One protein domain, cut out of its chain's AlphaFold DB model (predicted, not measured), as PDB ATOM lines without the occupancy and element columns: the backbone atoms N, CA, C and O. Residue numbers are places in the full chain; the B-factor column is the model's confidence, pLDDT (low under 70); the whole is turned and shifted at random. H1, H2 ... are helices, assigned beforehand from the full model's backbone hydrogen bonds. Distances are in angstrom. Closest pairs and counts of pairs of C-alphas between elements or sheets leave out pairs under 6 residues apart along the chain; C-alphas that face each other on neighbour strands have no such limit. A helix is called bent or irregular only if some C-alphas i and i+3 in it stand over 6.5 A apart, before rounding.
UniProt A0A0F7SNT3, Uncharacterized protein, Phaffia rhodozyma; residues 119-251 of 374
ATOM      1  N   ALA A 119     -52.953  34.325  -0.191       78.44
ATOM      2  CA  ALA A 119     -52.555  33.541   0.974       78.44
ATOM      3  C   ALA A 119     -52.771  32.046   0.687       78.44
ATOM      4  O   ALA A 119     -53.853  31.652   0.241       78.44
ATOM      5  N   ALA A 120     -51.755  31.224   0.949       81.38
ATOM      6  CA  ALA A 120     -51.883  29.780   0.843       81.38
ATOM      7  C   ALA A 120     -52.886  29.262   1.888       81.38
ATOM      8  O   ALA A 120     -52.803  29.655   3.058       81.38
ATOM      9  N   PRO A 121     -53.836  28.400   1.498       78.75
ATOM     10  CA  PRO A 121     -54.801  27.854   2.437       78.75
ATOM     11  C   PRO A 121     -54.104  26.999   3.500       78.75
ATOM     12  O   PRO A 121     -53.315  26.099   3.206       78.75
ATOM     13  N   ALA A 122     -54.406  27.296   4.764       79.69
ATOM     14  CA  ALA A 122     -53.956  26.485   5.883       79.69
ATOM     15  C   ALA A 122     -54.681  25.135   5.879       79.69
ATOM     16  O   ALA A 122     -55.865  25.035   5.543       79.69
ATOM     17  N   VAL A 123     -53.983  24.091   6.312       75.94
ATOM     18  CA  VAL A 123     -54.559  22.759   6.442       75.94
ATOM     19  C   VAL A 123     -55.600  22.770   7.561       75.94
ATOM     20  O   VAL A 123     -55.272  22.854   8.743       75.94
ATOM     21  N   THR A 124     -56.878  22.665   7.199       66.12
ATOM     22  CA  THR A 124     -57.969  22.506   8.166       66.12
ATOM     23  C   THR A 124     -58.359  21.036   8.295       66.12
ATOM     24  O   THR A 124     -58.325  20.275   7.328       66.12
ATOM     25  N   LEU A 125     -58.782  20.624   9.493       52.31
ATOM     26  CA  LEU A 125     -59.251  19.255   9.768       52.31
ATOM     27  C   LEU A 125     -60.534  18.877   8.995       52.31
ATOM     28  O   LEU A 125     -60.939  17.720   9.031       52.31
ATOM     29  N   VAL A 126     -61.169  19.836   8.310       50.00
ATOM     30  CA  VAL A 126     -62.461  19.689   7.618       50.00
ATOM     31  C   VAL A 126     -62.362  19.738   6.089       50.00
ATOM     32  O   VAL A 126     -63.379  19.539   5.424       50.00
ATOM     33  N   SER A 127     -61.177  19.978   5.514       49.47
ATOM     34  CA  SER A 127     -61.000  19.969   4.056       49.47
ATOM     35  C   SER A 127     -61.006  18.522   3.546       49.47
ATOM     36  O   SER A 127     -59.965  17.877   3.432       49.47
ATOM     37  N   SER A 128     -62.210  17.971   3.370       51.84
ATOM     38  CA  SER A 128     -62.441  16.560   3.013       51.84
ATOM     39  C   SER A 128     -62.805  16.334   1.546       51.84
ATOM     40  O   SER A 128     -63.019  15.196   1.142       51.84
ATOM     41  N   LEU A 129     -62.854  17.384   0.726       61.44
ATOM     42  CA  LEU A 129     -63.157  17.236  -0.694       61.44
ATOM     43  C   LEU A 129     -61.854  17.025  -1.465       61.44
ATOM     44  O   LEU A 129     -61.319  17.938  -2.087       61.44
ATOM     45  N   VAL A 130     -61.329  15.803  -1.388       67.12
ATOM     46  CA  VAL A 130     -60.380  15.323  -2.396       67.12
ATOM     47  C   VAL A 130     -61.116  15.357  -3.737       67.12
ATOM     48  O   VAL A 130     -62.228  14.828  -3.797       67.12
ATOM     49  N   PRO A 131     -60.551  15.965  -4.794       70.44
ATOM     50  CA  PRO A 131     -61.130  15.866  -6.125       70.44
ATOM     51  C   PRO A 131     -61.352  14.392  -6.481       70.44
ATOM     52  O   PRO A 131     -60.427  13.588  -6.363       70.44
ATOM     53  N   ASP A 132     -62.581  14.046  -6.860       77.38
ATOM     54  CA  ASP A 132     -62.954  12.711  -7.324       77.38
ATOM     55  C   ASP A 132     -63.225  12.770  -8.839       77.38
ATOM     56  O   ASP A 132     -64.098  13.537  -9.264       77.38
ATOM     57  N   PRO A 133     -62.483  12.010  -9.664       84.38
ATOM     58  CA  PRO A 133     -61.387  11.113  -9.286       84.38
ATOM     59  C   PRO A 133     -60.103  11.852  -8.882       84.38
ATOM     60  O   PRO A 133     -59.800  12.934  -9.387       84.38
ATOM     61  N   PHE A 134     -59.311  11.223  -8.005       91.50
ATOM     62  CA  PHE A 134     -57.979  11.712  -7.639       91.50
ATOM     63  C   PHE A 134     -57.098  11.846  -8.901       91.50
ATOM     64  O   PHE A 134     -57.075  10.892  -9.691       91.50
ATOM     65  N   PRO A 135     -56.344  12.954  -9.083       93.62
ATOM     66  CA  PRO A 135     -55.498  13.162 -10.258       93.62
ATOM     67  C   PRO A 135     -54.526  12.003 -10.494       93.62
ATOM     68  O   PRO A 135     -53.719  11.666  -9.629       93.62
ATOM     69  N   GLN A 136     -54.604  11.377 -11.667       92.44
ATOM     70  CA  GLN A 136     -53.759  10.234 -12.003       92.44
ATOM     71  C   GLN A 136     -52.524  10.696 -12.784       92.44
ATOM     72  O   GLN A 136     -52.663  11.450 -13.750       92.44
ATOM     73  N   PRO A 137     -51.311  10.242 -12.421       94.12
ATOM     74  CA  PRO A 137     -50.142  10.411 -13.272       94.12
ATOM     75  C   PRO A 137     -50.394   9.854 -14.669       94.12
ATOM     76  O   PRO A 137     -50.980   8.780 -14.802       94.12
ATOM     77  N   PHE A 138     -49.903  10.547 -15.696       92.31
ATOM     78  CA  PHE A 138     -50.056  10.117 -17.088       92.31
ATOM     79  C   PHE A 138     -51.529   9.897 -17.500       92.31
ATOM     80  O   PHE A 138     -51.846   8.959 -18.227       92.31
ATOM     81  N   ASP A 139     -52.428  10.766 -17.023       83.12
ATOM     82  CA  ASP A 139     -53.869  10.768 -17.339       83.12
ATOM     83  C   ASP A 139     -54.196  11.158 -18.793       83.12
ATOM     84  O   ASP A 139     -55.311  10.941 -19.271       83.12
ATOM     85  N   LEU A 140     -53.221  11.696 -19.522       74.56
ATOM     86  CA  LEU A 140     -53.297  11.874 -20.965       74.56
ATOM     87  C   LEU A 140     -52.946  10.572 -21.682       74.56
ATOM     88  O   LEU A 140     -52.152   9.768 -21.197       74.56
ATOM     89  N   SER A 141     -53.495  10.382 -22.884       66.81
ATOM     90  CA  SER A 141     -53.069   9.287 -23.754       66.81
ATOM     91  C   SER A 141     -51.551   9.348 -23.922       66.81
ATOM     92  O   SER A 141     -51.023  10.304 -24.491       66.81
ATOM     93  N   LEU A 142     -50.861   8.341 -23.382       78.50
ATOM     94  CA  LEU A 142     -49.417   8.188 -23.514       78.50
ATOM     95  C   LEU A 142     -49.022   8.340 -24.985       78.50
ATOM     96  O   LEU A 142     -49.758   7.917 -25.879       78.50
ATOM     97  N   SER A 143     -47.873   8.975 -25.233       73.94
ATOM     98  CA  SER A 143     -47.441   9.299 -26.594       73.94
ATOM     99  C   SER A 143     -47.510   8.071 -27.512       73.94
ATOM    100  O   SER A 143     -47.022   7.003 -27.126       73.94
ATOM    101  N   PRO A 144     -48.013   8.210 -28.756       66.88
ATOM    102  CA  PRO A 144     -48.031   7.112 -29.727       66.88
ATOM    103  C   PRO A 144     -46.622   6.637 -30.128       66.88
ATOM    104  O   PRO A 144     -46.491   5.648 -30.841       66.88
ATOM    105  N   ASN A 145     -45.568   7.332 -29.687       82.31
ATOM    106  CA  ASN A 145     -44.174   7.005 -29.978       82.31
ATOM    107  C   ASN A 145     -43.551   5.985 -29.007       82.31
ATOM    108  O   ASN A 145     -42.352   5.729 -29.111       82.31
ATOM    109  N   LEU A 146     -44.319   5.433 -28.062       91.81
ATOM    110  CA  LEU A 146     -43.868   4.340 -27.198       91.81
ATOM    111  C   LEU A 146     -44.032   2.984 -27.889       91.81
ATOM    112  O   LEU A 146     -45.009   2.745 -28.602       91.81
ATOM    113  N   SER A 147     -43.091   2.069 -27.651       94.75
ATOM    114  CA  SER A 147     -43.262   0.672 -28.055       94.75
ATOM    115  C   SER A 147     -44.482   0.035 -27.381       94.75
ATOM    116  O   SER A 147     -44.888   0.424 -26.283       94.75
ATOM    117  N   MET A 148     -45.045  -1.000 -28.013       94.25
ATOM    118  CA  MET A 148     -46.197  -1.719 -27.458       94.25
ATOM    119  C   MET A 148     -45.895  -2.306 -26.070       94.25
ATOM    120  O   MET A 148     -46.689  -2.141 -25.153       94.25
ATOM    121  N   SER A 149     -44.714  -2.908 -25.876       95.38
ATOM    122  CA  SER A 149     -44.311  -3.465 -24.577       95.38
ATOM    123  C   SER A 149     -44.176  -2.398 -23.488       95.38
ATOM    124  O   SER A 149     -44.416  -2.669 -22.307       95.38
ATOM    125  N   CYS A 150     -43.812  -1.174 -23.873       96.25
ATOM    126  CA  CYS A 150     -43.754  -0.061 -22.945       96.25
ATOM    127  C   CYS A 150     -45.155   0.428 -22.570       96.25
ATOM    128  O   CYS A 150     -45.442   0.595 -21.386       96.25
ATOM    129  N   LEU A 151     -46.049   0.573 -23.554       94.38
ATOM    130  CA  LEU A 151     -47.459   0.897 -23.313       94.38
ATOM    131  C   LEU A 151     -48.127  -0.134 -22.392       94.38
ATOM    132  O   LEU A 151     -48.805   0.261 -21.446       94.38
ATOM    133  N   ASP A 152     -47.865  -1.426 -22.598       94.12
ATOM    134  CA  ASP A 152     -48.362  -2.502 -21.730       94.12
ATOM    135  C   ASP A 152     -47.841  -2.363 -20.291       94.12
ATOM    136  O   ASP A 152     -48.581  -2.569 -19.327       94.12
ATOM    137  N   SER A 153     -46.577  -1.960 -20.129       95.62
ATOM    138  CA  SER A 153     -45.978  -1.740 -18.809       95.62
ATOM    139  C   SER A 153     -46.623  -0.565 -18.078       95.62
ATOM    140  O   SER A 153     -46.948  -0.690 -16.897       95.62
ATOM    141  N   PHE A 154     -46.863   0.550 -18.778       95.69
ATOM    142  CA  PHE A 154     -47.607   1.681 -18.225       95.69
ATOM    143  C   PHE A 154     -49.041   1.294 -17.860       95.69
ATOM    144  O   PHE A 154     -49.473   1.536 -16.735       95.69
ATOM    145  N   ALA A 155     -49.762   0.640 -18.774       94.00
ATOM    146  CA  ALA A 155     -51.125   0.185 -18.529       94.00
ATOM    147  C   ALA A 155     -51.203  -0.731 -17.296       94.00
ATOM    148  O   ALA A 155     -52.107  -0.585 -16.472       94.00
ATOM    149  N   SER A 156     -50.227  -1.628 -17.128       94.50
ATOM    150  CA  SER A 156     -50.183  -2.567 -16.007       94.50
ATOM    151  C   SER A 156     -50.120  -1.876 -14.646       94.50
ATOM    152  O   SER A 156     -50.815  -2.317 -13.732       94.50
ATOM    153  N   PHE A 157     -49.289  -0.843 -14.470       94.81
ATOM    154  CA  PHE A 157     -49.190  -0.185 -13.165       94.81
ATOM    155  C   PHE A 157     -50.260   0.895 -12.983       94.81
ATOM    156  O   PHE A 157     -50.811   1.001 -11.895       94.81
ATOM    157  N   LEU A 158     -50.632   1.637 -14.033       94.75
ATOM    158  CA  LEU A 158     -51.647   2.698 -13.939       94.75
ATOM    159  C   LEU A 158     -53.040   2.158 -13.586       94.75
ATOM    160  O   LEU A 158     -53.847   2.851 -12.967       94.75
ATOM    161  N   THR A 159     -53.321   0.904 -13.946       94.06
ATOM    162  CA  THR A 159     -54.573   0.215 -13.595       94.06
ATOM    163  C   THR A 159     -54.482  -0.581 -12.291       94.06
ATOM    164  O   THR A 159     -55.481  -1.149 -11.848       94.06
ATOM    165  N   SER A 160     -53.311  -0.633 -11.650       95.44
ATOM    166  CA  SER A 160     -53.136  -1.351 -10.390       95.44
ATOM    167  C   SER A 160     -53.739  -0.572  -9.224       95.44
ATOM    168  O   SER A 160     -53.380   0.578  -8.975       95.44
ATOM    169  N   SER A 161     -54.589  -1.232  -8.437       94.06
ATOM    170  CA  SER A 161     -55.152  -0.644  -7.216       94.06
ATOM    171  C   SER A 161     -54.078  -0.263  -6.195       94.06
ATOM    172  O   SER A 161     -54.233   0.738  -5.503       94.06
ATOM    173  N   THR A 162     -52.974  -1.018  -6.113       94.62
ATOM    174  CA  THR A 162     -51.847  -0.695  -5.222       94.62
ATOM    175  C   THR A 162     -51.162   0.596  -5.659       94.62
ATOM    176  O   THR A 162     -50.941   1.477  -4.836       94.62
ATOM    177  N   PHE A 163     -50.900   0.758  -6.959       95.50
ATOM    178  CA  PHE A 163     -50.337   1.999  -7.492       95.50
ATOM    179  C   PHE A 163     -51.245   3.205  -7.209       95.50
ATOM    180  O   PHE A 163     -50.782   4.229  -6.708       95.50
ATOM    181  N   GLN A 164     -52.546   3.061  -7.476       93.56
ATOM    182  CA  GLN A 164     -53.540   4.116  -7.253       93.56
ATOM    183  C   GLN A 164     -53.697   4.476  -5.769       93.56
ATOM    184  O   GLN A 164     -53.943   5.640  -5.451       93.56
ATOM    185  N   ALA A 165     -53.529   3.509  -4.860       93.31
ATOM    186  CA  ALA A 165     -53.536   3.745  -3.417       93.31
ATOM    187  C   ALA A 165     -52.289   4.509  -2.942       93.31
ATOM    188  O   ALA A 165     -52.399   5.357  -2.062       93.31
ATOM    189  N   CYS A 166     -51.124   4.268  -3.554       95.75
ATOM    190  CA  CYS A 166     -49.871   4.920  -3.165       95.75
ATOM    191  C   CYS A 166     -49.786   6.411  -3.511       95.75
ATOM    192  O   CYS A 166     -48.942   7.103  -2.947       95.75
ATOM    193  N   ARG A 167     -50.622   6.909  -4.437       95.50
ATOM    194  CA  ARG A 167     -50.758   8.344  -4.782       95.50
ATOM    195  C   ARG A 167     -49.411   9.093  -4.832       95.50
ATOM    196  O   ARG A 167     -49.203  10.048  -4.082       95.50
ATOM    197  N   PRO A 168     -48.467   8.655  -5.680       96.44
ATOM    198  CA  PRO A 168     -47.097   9.151  -5.659       96.44
ATOM    199  C   PRO A 168     -47.024  10.639  -6.033       96.44
ATOM    200  O   PRO A 168     -47.104  10.988  -7.210       96.44
ATOM    201  N   PHE A 169     -46.813  11.515  -5.040       97.19
ATOM    202  CA  PHE A 169     -46.667  12.965  -5.251       97.19
ATOM    203  C   PHE A 169     -45.592  13.290  -6.302       97.19
ATOM    204  O   PHE A 169     -45.789  14.156  -7.151       97.19
ATOM    205  N   SER A 170     -44.493  12.529  -6.312       97.31
ATOM    206  CA  SER A 170     -43.391  12.629  -7.283       97.31
ATOM    207  C   SER A 170     -43.802  12.469  -8.751       97.31
ATOM    208  O   SER A 170     -43.074  12.917  -9.638       97.31
ATOM    209  N   LEU A 171     -44.941  11.824  -9.019       96.75
ATOM    210  CA  LEU A 171     -45.471  11.596 -10.361       96.75
ATOM    211  C   LEU A 171     -46.644  12.522 -10.708       96.75
ATOM    212  O   LEU A 171     -47.057  12.552 -11.862       96.75
ATOM    213  N   LEU A 172     -47.171  13.307  -9.763       95.69
ATOM    214  CA  LEU A 172     -48.311  14.189 -10.041       95.69
ATOM    215  C   LEU A 172     -47.981  15.314 -11.026       95.69
ATOM    216  O   LEU A 172     -48.881  15.803 -11.702       95.69
ATOM    217  N   SER A 173     -46.705  15.670 -11.193       90.94
ATOM    218  CA  SER A 173     -46.272  16.605 -12.240       90.94
ATOM    219  C   SER A 173     -46.596  16.120 -13.660       90.94
ATOM    220  O   SER A 173     -46.674  16.935 -14.578       90.94
ATOM    221  N   THR A 174     -46.847  14.819 -13.856       92.56
ATOM    222  CA  THR A 174     -47.262  14.245 -15.147       92.56
ATOM    223  C   THR A 174     -48.780  14.121 -15.303       92.56
ATOM    224  O   THR A 174     -49.246  13.635 -16.333       92.56
ATOM    225  N   SER A 175     -49.564  14.548 -14.306       93.81
ATOM    226  CA  SER A 175     -51.028  14.586 -14.375       93.81
ATOM    227  C   SER A 175     -51.502  15.924 -14.931       93.81
ATOM    228  O   SER A 175     -51.223  16.986 -14.372       93.81
ATOM    229  N   SER A 176     -52.269  15.890 -16.016       90.94
ATOM    230  CA  SER A 176     -52.932  17.077 -16.557       90.94
ATOM    231  C   SER A 176     -53.964  17.649 -15.583       90.94
ATOM    232  O   SER A 176     -54.017  18.870 -15.421       90.94
ATOM    233  N   ALA A 177     -54.709  16.793 -14.874       91.69
ATOM    234  CA  ALA A 177     -55.670  17.225 -13.862       91.69
ATOM    235  C   ALA A 177     -54.979  17.952 -12.699       91.69
ATOM    236  O   ALA A 177     -55.392  19.049 -12.323       91.69
ATOM    237  N   PHE A 178     -53.882  17.403 -12.165       94.12
ATOM    238  CA  PHE A 178     -53.123  18.079 -11.109       94.12
ATOM    239  C   PHE A 178     -52.521  19.398 -11.597       94.12
ATOM    240  O   PHE A 178     -52.652  20.423 -10.931       94.12
ATOM    241  N   ASN A 179     -51.937  19.398 -12.797       92.56
ATOM    242  CA  ASN A 179     -51.372  20.597 -13.407       92.56
ATOM    243  C   ASN A 179     -52.422  21.694 -13.655       92.56
ATOM    244  O   ASN A 179     -52.082  22.876 -13.656       92.56
ATOM    245  N   GLN A 180     -53.691  21.339 -13.858       91.69
ATOM    246  CA  GLN A 180     -54.784  22.309 -13.895       91.69
ATOM    247  C   GLN A 180     -55.081  22.860 -12.494       91.69
ATOM    248  O   GLN A 180     -55.140  24.079 -12.325       91.69
ATOM    249  N   LEU A 181     -55.196  21.983 -11.490       91.81
ATOM    250  CA  LEU A 181     -55.503  22.366 -10.109       91.81
ATOM    251  C   LEU A 181     -54.482  23.344  -9.525       91.81
ATOM    252  O   LEU A 181     -54.890  24.366  -8.977       91.81
ATOM    253  N   ILE A 182     -53.179  23.097  -9.705       92.00
ATOM    254  CA  ILE A 182     -52.132  23.973  -9.146       92.00
ATOM    255  C   ILE A 182     -52.187  25.409  -9.691       92.00
ATOM    256  O   ILE A 182     -51.650  26.316  -9.065       92.00
ATOM    257  N   ARG A 183     -52.844  25.626 -10.842       89.50
ATOM    258  CA  ARG A 183     -53.016  26.953 -11.455       89.50
ATOM    259  C   ARG A 183     -54.327  27.629 -11.071       89.50
ATOM    260  O   ARG A 183     -54.390  28.854 -11.069       89.50
ATOM    261  N   SER A 184     -55.380  26.861 -10.799       88.94
ATOM    262  CA  SER A 184     -56.736  27.404 -10.652       88.94
ATOM    263  C   SER A 184     -57.312  27.299  -9.243       88.94
ATOM    264  O   SER A 184     -58.153  28.116  -8.873       88.94
ATOM    265  N   ASP A 185     -56.902  26.302  -8.456       90.69
ATOM    266  CA  ASP A 185     -57.554  25.958  -7.193       90.69
ATOM    267  C   ASP A 185     -56.559  25.411  -6.155       90.69
ATOM    268  O   ASP A 185     -56.233  24.220  -6.100       90.69
ATOM    269  N   LEU A 186     -56.090  26.310  -5.286       90.69
ATOM    270  CA  LEU A 186     -55.162  25.977  -4.204       90.69
ATOM    271  C   LEU A 186     -55.819  25.190  -3.057       90.69
ATOM    272  O   LEU A 186     -55.109  24.480  -2.341       90.69
ATOM    273  N   ASP A 187     -57.143  25.267  -2.887       90.62
ATOM    274  CA  ASP A 187     -57.862  24.493  -1.869       90.62
ATOM    275  C   ASP A 187     -57.938  23.023  -2.297       90.62
ATOM    276  O   ASP A 187     -57.543  22.126  -1.543       90.62
ATOM    277  N   SER A 188     -58.328  22.776  -3.550       91.50
ATOM    278  CA  SER A 188     -58.279  21.437  -4.149       91.50
ATOM    279  C   SER A 188     -56.846  20.906  -4.235       91.50
ATOM    280  O   SER A 188     -56.609  19.735  -3.938       91.50
ATOM    281  N   THR A 189     -55.864  21.754  -4.558       93.12
ATOM    282  CA  THR A 189     -54.441  21.366  -4.526       93.12
ATOM    283  C   THR A 189     -54.019  20.922  -3.127       93.12
ATOM    284  O   THR A 189     -53.379  19.883  -2.975       93.12
ATOM    285  N   THR A 190     -54.429  21.654  -2.089       93.25
ATOM    286  CA  THR A 190     -54.178  21.290  -0.684       93.25
ATOM    287  C   THR A 190     -54.797  19.943  -0.331       93.25
ATOM    288  O   THR A 190     -54.148  19.124   0.323       93.25
ATOM    289  N   ALA A 191     -56.023  19.674  -0.788       91.81
ATOM    290  CA  ALA A 191     -56.680  18.385  -0.585       91.81
ATOM    291  C   ALA A 191     -55.950  17.235  -1.305       91.81
ATOM    292  O   ALA A 191     -55.814  16.147  -0.738       91.81
ATOM    293  N   VAL A 192     -55.427  17.470  -2.513       94.25
ATOM    294  CA  VAL A 192     -54.621  16.486  -3.257       94.25
ATOM    295  C   VAL A 192     -53.287  16.213  -2.560       94.25
ATOM    296  O   VAL A 192     -52.976  15.051  -2.319       94.25
ATOM    297  N   VAL A 193     -52.534  17.248  -2.164       94.81
ATOM    298  CA  VAL A 193     -51.267  17.096  -1.415       94.81
ATOM    299  C   VAL A 193     -51.499  16.344  -0.105       94.81
ATOM    300  O   VAL A 193     -50.772  15.415   0.228       94.81
ATOM    301  N   ARG A 194     -52.565  16.672   0.631       92.00
ATOM    302  CA  ARG A 194     -52.944  15.922   1.837       92.00
ATOM    303  C   ARG A 194     -53.211  14.450   1.534       92.00
ATOM    304  O   ARG A 194     -52.848  13.578   2.315       92.00
ATOM    305  N   SER A 195     -53.850  14.179   0.405       91.56
ATOM    306  CA  SER A 195     -54.244  12.837  -0.011       91.56
ATOM    307  C   SER A 195     -53.074  11.944  -0.415       91.56
ATOM    308  O   SER A 195     -53.231  10.729  -0.345       91.56
ATOM    309  N   THR A 196     -51.920  12.502  -0.803       93.75
ATOM    310  CA  THR A 196     -50.681  11.727  -1.030       93.75
ATOM    311  C   THR A 196     -50.013  11.284   0.274       93.75
ATOM    312  O   THR A 196     -49.084  10.480   0.264       93.75
ATOM    313  N   LEU A 197     -50.475  11.817   1.407       92.00
ATOM    314  CA  LEU A 197     -49.983  11.525   2.752       92.00
ATOM    315  C   LEU A 197     -50.926  10.603   3.526       92.00
ATOM    316  O   LEU A 197     -50.804  10.497   4.743       92.00
ATOM    317  N   ASP A 198     -51.872   9.963   2.836       84.50
ATOM    318  CA  ASP A 198     -52.775   8.998   3.451       84.50
ATOM    319  C   ASP A 198     -51.966   7.881   4.137       84.50
ATOM    320  O   ASP A 198     -51.053   7.292   3.553       84.50
ATOM    321  N   GLU A 199     -52.271   7.640   5.412       79.69
ATOM    322  CA  GLU A 199     -51.629   6.625   6.251       79.69
ATOM    323  C   GLU A 199     -52.345   5.266   6.157       79.69
ATOM    324  O   GLU A 199     -51.948   4.312   6.825       79.69
ATOM    325  N   SER A 200     -53.400   5.155   5.336       82.62
ATOM    326  CA  SER A 200     -54.106   3.891   5.093       82.62
ATOM    327  C   SER A 200     -53.235   2.824   4.415       82.62
ATOM    328  O   SER A 200     -53.523   1.633   4.550       82.62
ATOM    329  N   ILE A 201     -52.151   3.235   3.744       83.50
ATOM    330  CA  ILE A 201     -51.107   2.367   3.193       83.50
ATOM    331  C   ILE A 201     -49.734   2.773   3.742       83.50
ATOM    332  O   ILE A 201     -49.427   3.960   3.882       83.50
ATOM    333  N   ASP A 202     -48.896   1.786   4.073       91.00
ATOM    334  CA  ASP A 202     -47.557   2.054   4.599       91.00
ATOM    335  C   ASP A 202     -46.663   2.686   3.522       91.00
ATOM    336  O   ASP A 202     -46.587   2.225   2.379       91.00
ATOM    337  N   GLY A 203     -45.945   3.748   3.897       91.19
ATOM    338  CA  GLY A 203     -45.056   4.455   2.978       91.19
ATOM    339  C   GLY A 203     -43.947   3.558   2.418       91.19
ATOM    340  O   GLY A 203     -43.659   3.638   1.226       91.19
ATOM    341  N   ASN A 204     -43.373   2.666   3.229       93.25
ATOM    342  CA  ASN A 204     -42.292   1.779   2.787       93.25
ATOM    343  C   ASN A 204     -42.820   0.631   1.917       93.25
ATOM    344  O   ASN A 204     -42.119   0.164   1.016       93.25
ATOM    345  N   GLU A 205     -44.054   0.181   2.163       94.50
ATOM    346  CA  GLU A 205     -44.746  -0.760   1.277       94.50
ATOM    347  C   GLU A 205     -44.938  -0.143  -0.112       94.50
ATOM    348  O   GLU A 205     -44.569  -0.755  -1.118       94.50
ATOM    349  N   CYS A 206     -45.407   1.106  -0.170       97.12
ATOM    350  CA  CYS A 206     -45.512   1.842  -1.425       97.12
ATOM    351  C   CYS A 206     -44.160   2.067  -2.100       97.12
ATOM    352  O   CYS A 206     -44.048   1.857  -3.305       97.12
ATOM    353  N   GLU A 207     -43.120   2.444  -1.357       96.00
ATOM    354  CA  GLU A 207     -41.774   2.607  -1.913       96.00
ATOM    355  C   GLU A 207     -41.260   1.297  -2.523       96.00
ATOM    356  O   GLU A 207     -40.781   1.278  -3.658       96.00
ATOM    357  N   SER A 208     -41.413   0.181  -1.806       96.75
ATOM    358  CA  SER A 208     -41.003  -1.143  -2.285       96.75
ATOM    359  C   SER A 208     -41.750  -1.530  -3.562       96.75
ATOM    360  O   SER A 208     -41.128  -1.927  -4.550       96.75
ATOM    361  N   TYR A 209     -43.072  -1.342  -3.574       97.81
ATOM    362  CA  TYR A 209     -43.911  -1.604  -4.738       97.81
ATOM    363  C   TYR A 209     -43.528  -0.723  -5.938       97.81
ATOM    364  O   TYR A 209     -43.337  -1.232  -7.044       97.81
ATOM    365  N   LEU A 210     -43.366   0.590  -5.742       98.12
ATOM    366  CA  LEU A 210     -43.026   1.532  -6.814       98.12
ATOM    367  C   LEU A 210     -41.613   1.298  -7.366       98.12
ATOM    368  O   LEU A 210     -41.394   1.437  -8.572       98.12
ATOM    369  N   ASN A 211     -40.672   0.850  -6.532       97.75
ATOM    370  CA  ASN A 211     -39.355   0.401  -6.986       97.75
ATOM    371  C   ASN A 211     -39.456  -0.824  -7.907       97.75
ATOM    372  O   ASN A 211     -38.766  -0.894  -8.930       97.75
ATOM    373  N   ASP A 212     -40.332  -1.779  -7.594       97.88
ATOM    374  CA  ASP A 212     -40.574  -2.940  -8.455       97.88
ATOM    375  C   ASP A 212     -41.300  -2.562  -9.753       97.88
ATOM    376  O   ASP A 212     -40.929  -3.057 -10.824       97.88
ATOM    377  N   VAL A 213     -42.247  -1.619  -9.699       98.38
ATOM    378  CA  VAL A 213     -42.829  -0.998 -10.900       98.38
ATOM    379  C   VAL A 213     -41.726  -0.393 -11.766       98.38
ATOM    380  O   VAL A 213     -41.677  -0.675 -12.961       98.38
ATOM    381  N   GLY A 214     -40.785   0.353 -11.181       97.94
ATOM    382  CA  GLY A 214     -39.645   0.926 -11.901       97.94
ATOM    383  C   GLY A 214     -38.771  -0.131 -12.584       97.94
ATOM    384  O   GLY A 214     -38.413   0.020 -13.754       97.94
ATOM    385  N   LYS A 215     -38.466  -1.245 -11.905       97.88
ATOM    386  CA  LYS A 215     -37.714  -2.369 -12.502       97.88
ATOM    387  C   LYS A 215     -38.462  -2.995 -13.680       97.88
ATOM    388  O   LYS A 215     -37.841  -3.315 -14.695       97.88
ATOM    389  N   ASN A 216     -39.773  -3.182 -13.552       97.19
ATOM    390  CA  ASN A 216     -40.602  -3.745 -14.617       97.19
ATOM    391  C   ASN A 216     -40.717  -2.783 -15.802       97.19
ATOM    392  O   ASN A 216     -40.565  -3.210 -16.945       97.19
ATOM    393  N   LEU A 217     -40.869  -1.487 -15.528       97.31
ATOM    394  CA  LEU A 217     -40.914  -0.446 -16.545       97.31
ATOM    395  C   LEU A 217     -39.613  -0.391 -17.352       97.31
ATOM    396  O   LEU A 217     -39.663  -0.362 -18.577       97.31
ATOM    397  N   ARG A 218     -38.445  -0.477 -16.696       97.50
ATOM    398  CA  ARG A 218     -37.147  -0.555 -17.397       97.50
ATOM    399  C   ARG A 218     -37.086  -1.730 -18.371       97.50
ATOM    400  O   ARG A 218     -36.638  -1.557 -19.498       97.50
ATOM    401  N   LYS A 219     -37.571  -2.904 -17.957       97.50
ATOM    402  CA  LYS A 219     -37.593  -4.104 -18.808       97.50
ATOM    403  C   LYS A 219     -38.546  -3.949 -19.993       97.50
ATOM    404  O   LYS A 219     -38.159  -4.242 -21.120       97.50
ATOM    405  N   GLY A 220     -39.774  -3.498 -19.748       97.00
ATOM    406  CA  GLY A 220     -40.792  -3.375 -20.793       97.00
ATOM    407  C   GLY A 220     -40.559  -2.214 -21.763       97.00
ATOM    408  O   GLY A 220     -40.969  -2.298 -22.919       97.00
ATOM    409  N   CYS A 221     -39.849  -1.173 -21.324       97.44
ATOM    410  CA  CYS A 221     -39.543   0.025 -22.105       97.44
ATOM    411  C   CYS A 221     -38.082   0.108 -22.569       97.44
ATOM    412  O   CYS A 221     -37.634   1.194 -22.931       97.44
ATOM    413  N   GLN A 222     -37.318  -0.993 -22.568       97.50
ATOM    414  CA  GLN A 222     -35.881  -0.954 -22.877       97.50
ATOM    415  C   GLN A 222     -35.585  -0.240 -24.205       97.50
ATOM    416  O   GLN A 222     -34.760   0.666 -24.243       97.50
ATOM    417  N   SER A 223     -36.320  -0.559 -25.277       96.62
ATOM    418  CA  SER A 223     -36.116   0.081 -26.584       96.62
ATOM    419  C   SER A 223     -36.447   1.574 -26.609       96.62
ATOM    420  O   SER A 223     -35.928   2.302 -27.452       96.62
ATOM    421  N   ASP A 224     -37.353   2.027 -25.743       96.44
ATOM    422  CA  ASP A 224     -37.724   3.439 -25.625       96.44
ATOM    423  C   ASP A 224     -36.705   4.195 -24.765       96.44
ATOM    424  O   ASP A 224     -36.366   5.338 -25.071       96.44
ATOM    425  N   LEU A 225     -36.150   3.535 -23.745       95.69
ATOM    426  CA  LEU A 225     -35.035   4.047 -22.950       95.69
ATOM    427  C   LEU A 225     -33.763   4.199 -23.783       95.69
ATOM    428  O   LEU A 225     -33.119   5.240 -23.696       95.69
ATOM    429  N   ASP A 226     -33.455   3.228 -24.645       95.88
ATOM    430  CA  ASP A 226     -32.312   3.296 -25.565       95.88
ATOM    431  C   ASP A 226     -32.423   4.486 -26.541       95.88
ATOM    432  O   ASP A 226     -31.417   4.989 -27.041       95.88
ATOM    433  N   LYS A 227     -33.649   4.962 -26.794       94.88
ATOM    434  CA  LYS A 227     -33.947   6.148 -27.614       94.88
ATOM    435  C   LYS A 227     -34.080   7.438 -26.799       94.88
ATOM    436  O   LYS A 227     -34.426   8.469 -27.369       94.88
ATOM    437  N   GLY A 228     -33.857   7.392 -25.486       91.81
ATOM    438  CA  GLY A 228     -33.988   8.554 -24.610       91.81
ATOM    439  C   GLY A 228     -35.424   9.070 -24.472       91.81
ATOM    440  O   GLY A 228     -35.625  10.273 -24.339       91.81
ATOM    441  N   ASN A 229     -36.440   8.199 -24.521       92.25
ATOM    442  CA  ASN A 229     -37.836   8.634 -24.445       92.25
ATOM    443  C   ASN A 229     -38.141   9.363 -23.119       92.25
ATOM    444  O   ASN A 229     -38.055   8.772 -22.040       92.25
ATOM    445  N   ALA A 230     -38.533  10.636 -23.205       90.56
ATOM    446  CA  ALA A 230     -38.735  11.498 -22.041       90.56
ATOM    447  C   ALA A 230     -39.835  10.998 -21.087       90.56
ATOM    448  O   ALA A 230     -39.666  11.077 -19.875       90.56
ATOM    449  N   ILE A 231     -40.920  10.404 -21.604       92.00
ATOM    450  CA  ILE A 231     -42.036   9.912 -20.776       92.00
ATOM    451  C   ILE A 231     -41.574   8.768 -19.873       92.00
ATOM    452  O   ILE A 231     -41.870   8.757 -18.677       92.00
ATOM    453  N   VAL A 232     -40.812   7.819 -20.426       94.94
ATOM    454  CA  VAL A 232     -40.289   6.690 -19.643       94.94
ATOM    455  C   VAL A 232     -39.297   7.180 -18.591       94.94
ATOM    456  O   VAL A 232     -39.332   6.723 -17.450       94.94
ATOM    457  N   ASN A 233     -38.440   8.139 -18.940       93.81
ATOM    458  CA  ASN A 233     -37.474   8.686 -17.989       93.81
ATOM    459  C   ASN A 233     -38.148   9.475 -16.871       93.81
ATOM    460  O   ASN A 233     -37.825   9.251 -15.707       93.81
ATOM    461  N   GLN A 234     -39.148  10.293 -17.193       93.94
ATOM    462  CA  GLN A 234     -39.938  11.008 -16.196       93.94
ATOM    463  C   GLN A 234     -40.660  10.044 -15.246       93.94
ATOM    464  O   GLN A 234     -40.681  10.267 -14.035       93.94
ATOM    465  N   ALA A 235     -41.200   8.937 -15.768       96.19
ATOM    466  CA  ALA A 235     -41.793   7.895 -14.939       96.19
ATOM    467  C   ALA A 235     -40.766   7.264 -13.990       96.19
ATOM    468  O   ALA A 235     -41.029   7.153 -12.799       96.19
ATOM    469  N   LEU A 236     -39.578   6.897 -14.477       97.56
ATOM    470  CA  LEU A 236     -38.535   6.298 -13.637       97.56
ATOM    471  C   LEU A 236     -38.004   7.258 -12.567       97.56
ATOM    472  O   LEU A 236     -37.795   6.831 -11.432       97.56
ATOM    473  N   ILE A 237     -37.826   8.535 -12.912       96.88
ATOM    474  CA  ILE A 237     -37.450   9.596 -11.970       96.88
ATOM    475  C   ILE A 237     -38.505   9.713 -10.870       96.88
ATOM    476  O   ILE A 237     -38.171   9.649  -9.689       96.88
ATOM    477  N   GLY A 238     -39.782   9.839 -11.239       96.94
ATOM    478  CA  GLY A 238     -40.851   9.989 -10.258       96.94
ATOM    479  C   GLY A 238     -41.055   8.740  -9.397       96.94
ATOM    480  O   GLY A 238     -41.249   8.867  -8.189       96.94
ATOM    481  N   LEU A 239     -40.949   7.537  -9.970       98.12
ATOM    482  CA  LEU A 239     -41.022   6.278  -9.218       98.12
ATOM    483  C   LEU A 239     -39.898   6.185  -8.176       98.12
ATOM    484  O   LEU A 239     -40.176   5.914  -7.011       98.12
ATOM    485  N   GLY A 240     -38.652   6.466  -8.571       97.00
ATOM    486  CA  GLY A 240     -37.504   6.429  -7.657       97.00
ATOM    487  C   GLY A 240     -37.538   7.531  -6.593       97.00
ATOM    488  O   GLY A 240     -37.126   7.315  -5.458       97.00
ATOM    489  N   ALA A 241     -38.082   8.704  -6.922       97.69
ATOM    490  CA  ALA A 241     -38.168   9.841  -6.006       97.69
ATOM    491  C   ALA A 241     -39.343   9.767  -5.010       97.69
ATOM    492  O   ALA A 241     -39.536  10.716  -4.247       97.69
ATOM    493  N   TYR A 242     -40.130   8.683  -5.001       97.88
ATOM    494  CA  TYR A 242     -41.365   8.578  -4.218       97.88
ATOM    495  C   TYR A 242     -41.184   8.944  -2.742       97.88
ATOM    496  O   TYR A 242     -41.835   9.870  -2.261       97.88
ATOM    497  N   GLN A 243     -40.283   8.266  -2.029       96.50
ATOM    498  CA  GLN A 243     -40.138   8.444  -0.583       96.50
ATOM    499  C   GLN A 243     -39.661   9.856  -0.226       96.50
ATOM    500  O   GLN A 243     -40.181  10.499   0.687       96.50
ATOM    501  N   MET A 244     -38.702  10.372  -0.996       96.94
ATOM    502  CA  MET A 244     -38.199  11.734  -0.850       96.94
ATOM    503  C   MET A 244     -39.310  12.768  -1.036       96.94
ATOM    504  O   MET A 244     -39.482  13.660  -0.205       96.94
ATOM    505  N   MET A 245     -40.087  12.632  -2.109       97.81
ATOM    506  CA  MET A 245     -41.130  13.593  -2.446       97.81
ATOM    507  C   MET A 245     -42.376  13.444  -1.576       97.81
ATOM    508  O   MET A 245     -43.040  14.442  -1.312       97.81
ATOM    509  N   ARG A 246     -42.657  12.249  -1.046       96.56
ATOM    510  CA  ARG A 246     -43.663  12.048   0.003       96.56
ATOM    511  C   ARG A 246     -43.291  12.847   1.251       96.56
ATOM    512  O   ARG A 246     -44.102  13.640   1.721       96.56
ATOM    513  N   ASN A 247     -42.046  12.733   1.717       96.31
ATOM    514  CA  ASN A 247     -41.552  13.507   2.861       96.31
ATOM    515  C   ASN A 247     -41.571  15.020   2.593       96.31
ATOM    516  O   ASN A 247     -41.981  15.790   3.457       96.31
ATOM    517  N   ALA A 248     -41.171  15.443   1.390       97.44
ATOM    518  CA  ALA A 248     -41.227  16.843   0.979       97.44
ATOM    519  C   ALA A 248     -42.667  17.380   0.968       97.44
ATOM    520  O   ALA A 248     -42.932  18.437   1.534       97.44
ATOM    521  N   SER A 249     -43.617  16.639   0.389       96.38
ATOM    522  CA  SER A 249     -45.030  17.046   0.298       96.38
ATOM    523  C   SER A 249     -45.699  17.237   1.664       96.38
ATOM    524  O   SER A 249     -46.656  17.996   1.786       96.38
ATOM    525  N   ALA A 250     -45.157  16.611   2.712       96.25
ATOM    526  CA  ALA A 250     -45.627  16.747   4.085       96.25
ATOM    527  C   ALA A 250     -45.094  17.986   4.825       96.25
ATOM    528  O   ALA A 250     -45.486  18.230   5.969       96.25
ATOM    529  N   LEU A 251     -44.204  18.768   4.210       96.31
ATOM    530  CA  LEU A 251     -43.677  19.983   4.820       96.31
ATOM    531  C   LEU A 251     -44.780  21.030   4.980       96.31
ATOM    532  O   LEU A 251     -45.478  21.379   4.027       96.31
TER     533      LEU A 251
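This is residues 119 to 251 of the 374 residues of an uncharacterized protein of Phaffia rhodozyma (UniProt A0A0F7SNT3). The long helix H6 runs along one side of an elongated body of helices, with H1 and H8 packed on it; the short H3 sits near the middle, with H9 crossing it. H4 and H5 make a V toward one end, H7 lies at the other, and the unnamed stretch of residues 119 to 147 runs along the body. The printed part has 133 residues with nine named helices, H1 to H9 in chain order, and no named strand: all helix. It is compact, with a radius of gyration of the C-alphas of 15.1 A and spans of 47 by 30 by 22 A.

After residues 119 to 147, H1, residues 148 to 158, touches residues 213 to 220 alone of the hub H6, residues 203 to 220, at a shallow tilt of 11 degrees, opposite ways; the closest C-alphas, of Cys 150 and Gly 220, are 4.9 A apart. H2, residues 161 to 166, touches residues 203 to 210 alone of H6, closest at C-alphas 166 and 206, 5.6 A. H3, residues 169 to 174, touches H8, residues 230 to 240, closest at C-alphas 170 and 238, 4.7 A, and H9, residues 242 to 249, about perpendicular at 87 degrees, closest at C-alphas 170 and 245, 5.4 A. H4, residues 176 to 184, touches H5, residues 186 to 195, at a steep tilt of 45 degrees, closest at C-alphas 181 and 189, 5.8 A. H6 touches H8 with residues 210 to 218 alone, closest at C-alphas 210 and 239, 5.7 A. H7, residues 222 to 225, and H8 only just touch, with 3 pairs of C-alphas within 8 A, and only at the corner, closest at C-alphas 225 and 232, 6.7 A. Every O i to N i+4 pair is within hydrogen-bond range in H1, H2, H5, H6, H8 and H9, against 4 of 5 in H4 and 0 of 2 in H3, where 2 of 3 O i to N i+3 pairs are; H7 is too short for such a pair.

H1 begins at C-alpha 148, (-46.197, -1.719, -27.458), and H9 ends at C-alpha 249, (-45.030, 17.046, 0.298). H6 is 25.4 A long, H8 15.3 A and H1 15.2 A. H3 is irregular, but only just: C-alphas 170 and 173 are 7.0 A apart.

The two C-alphas farthest apart, of Val 126 and Asp 226, are 47.7 A apart. The printed part has no cut, and no link between helices is long. Residues 124 to 130, 141 and 144 have pLDDT under 70.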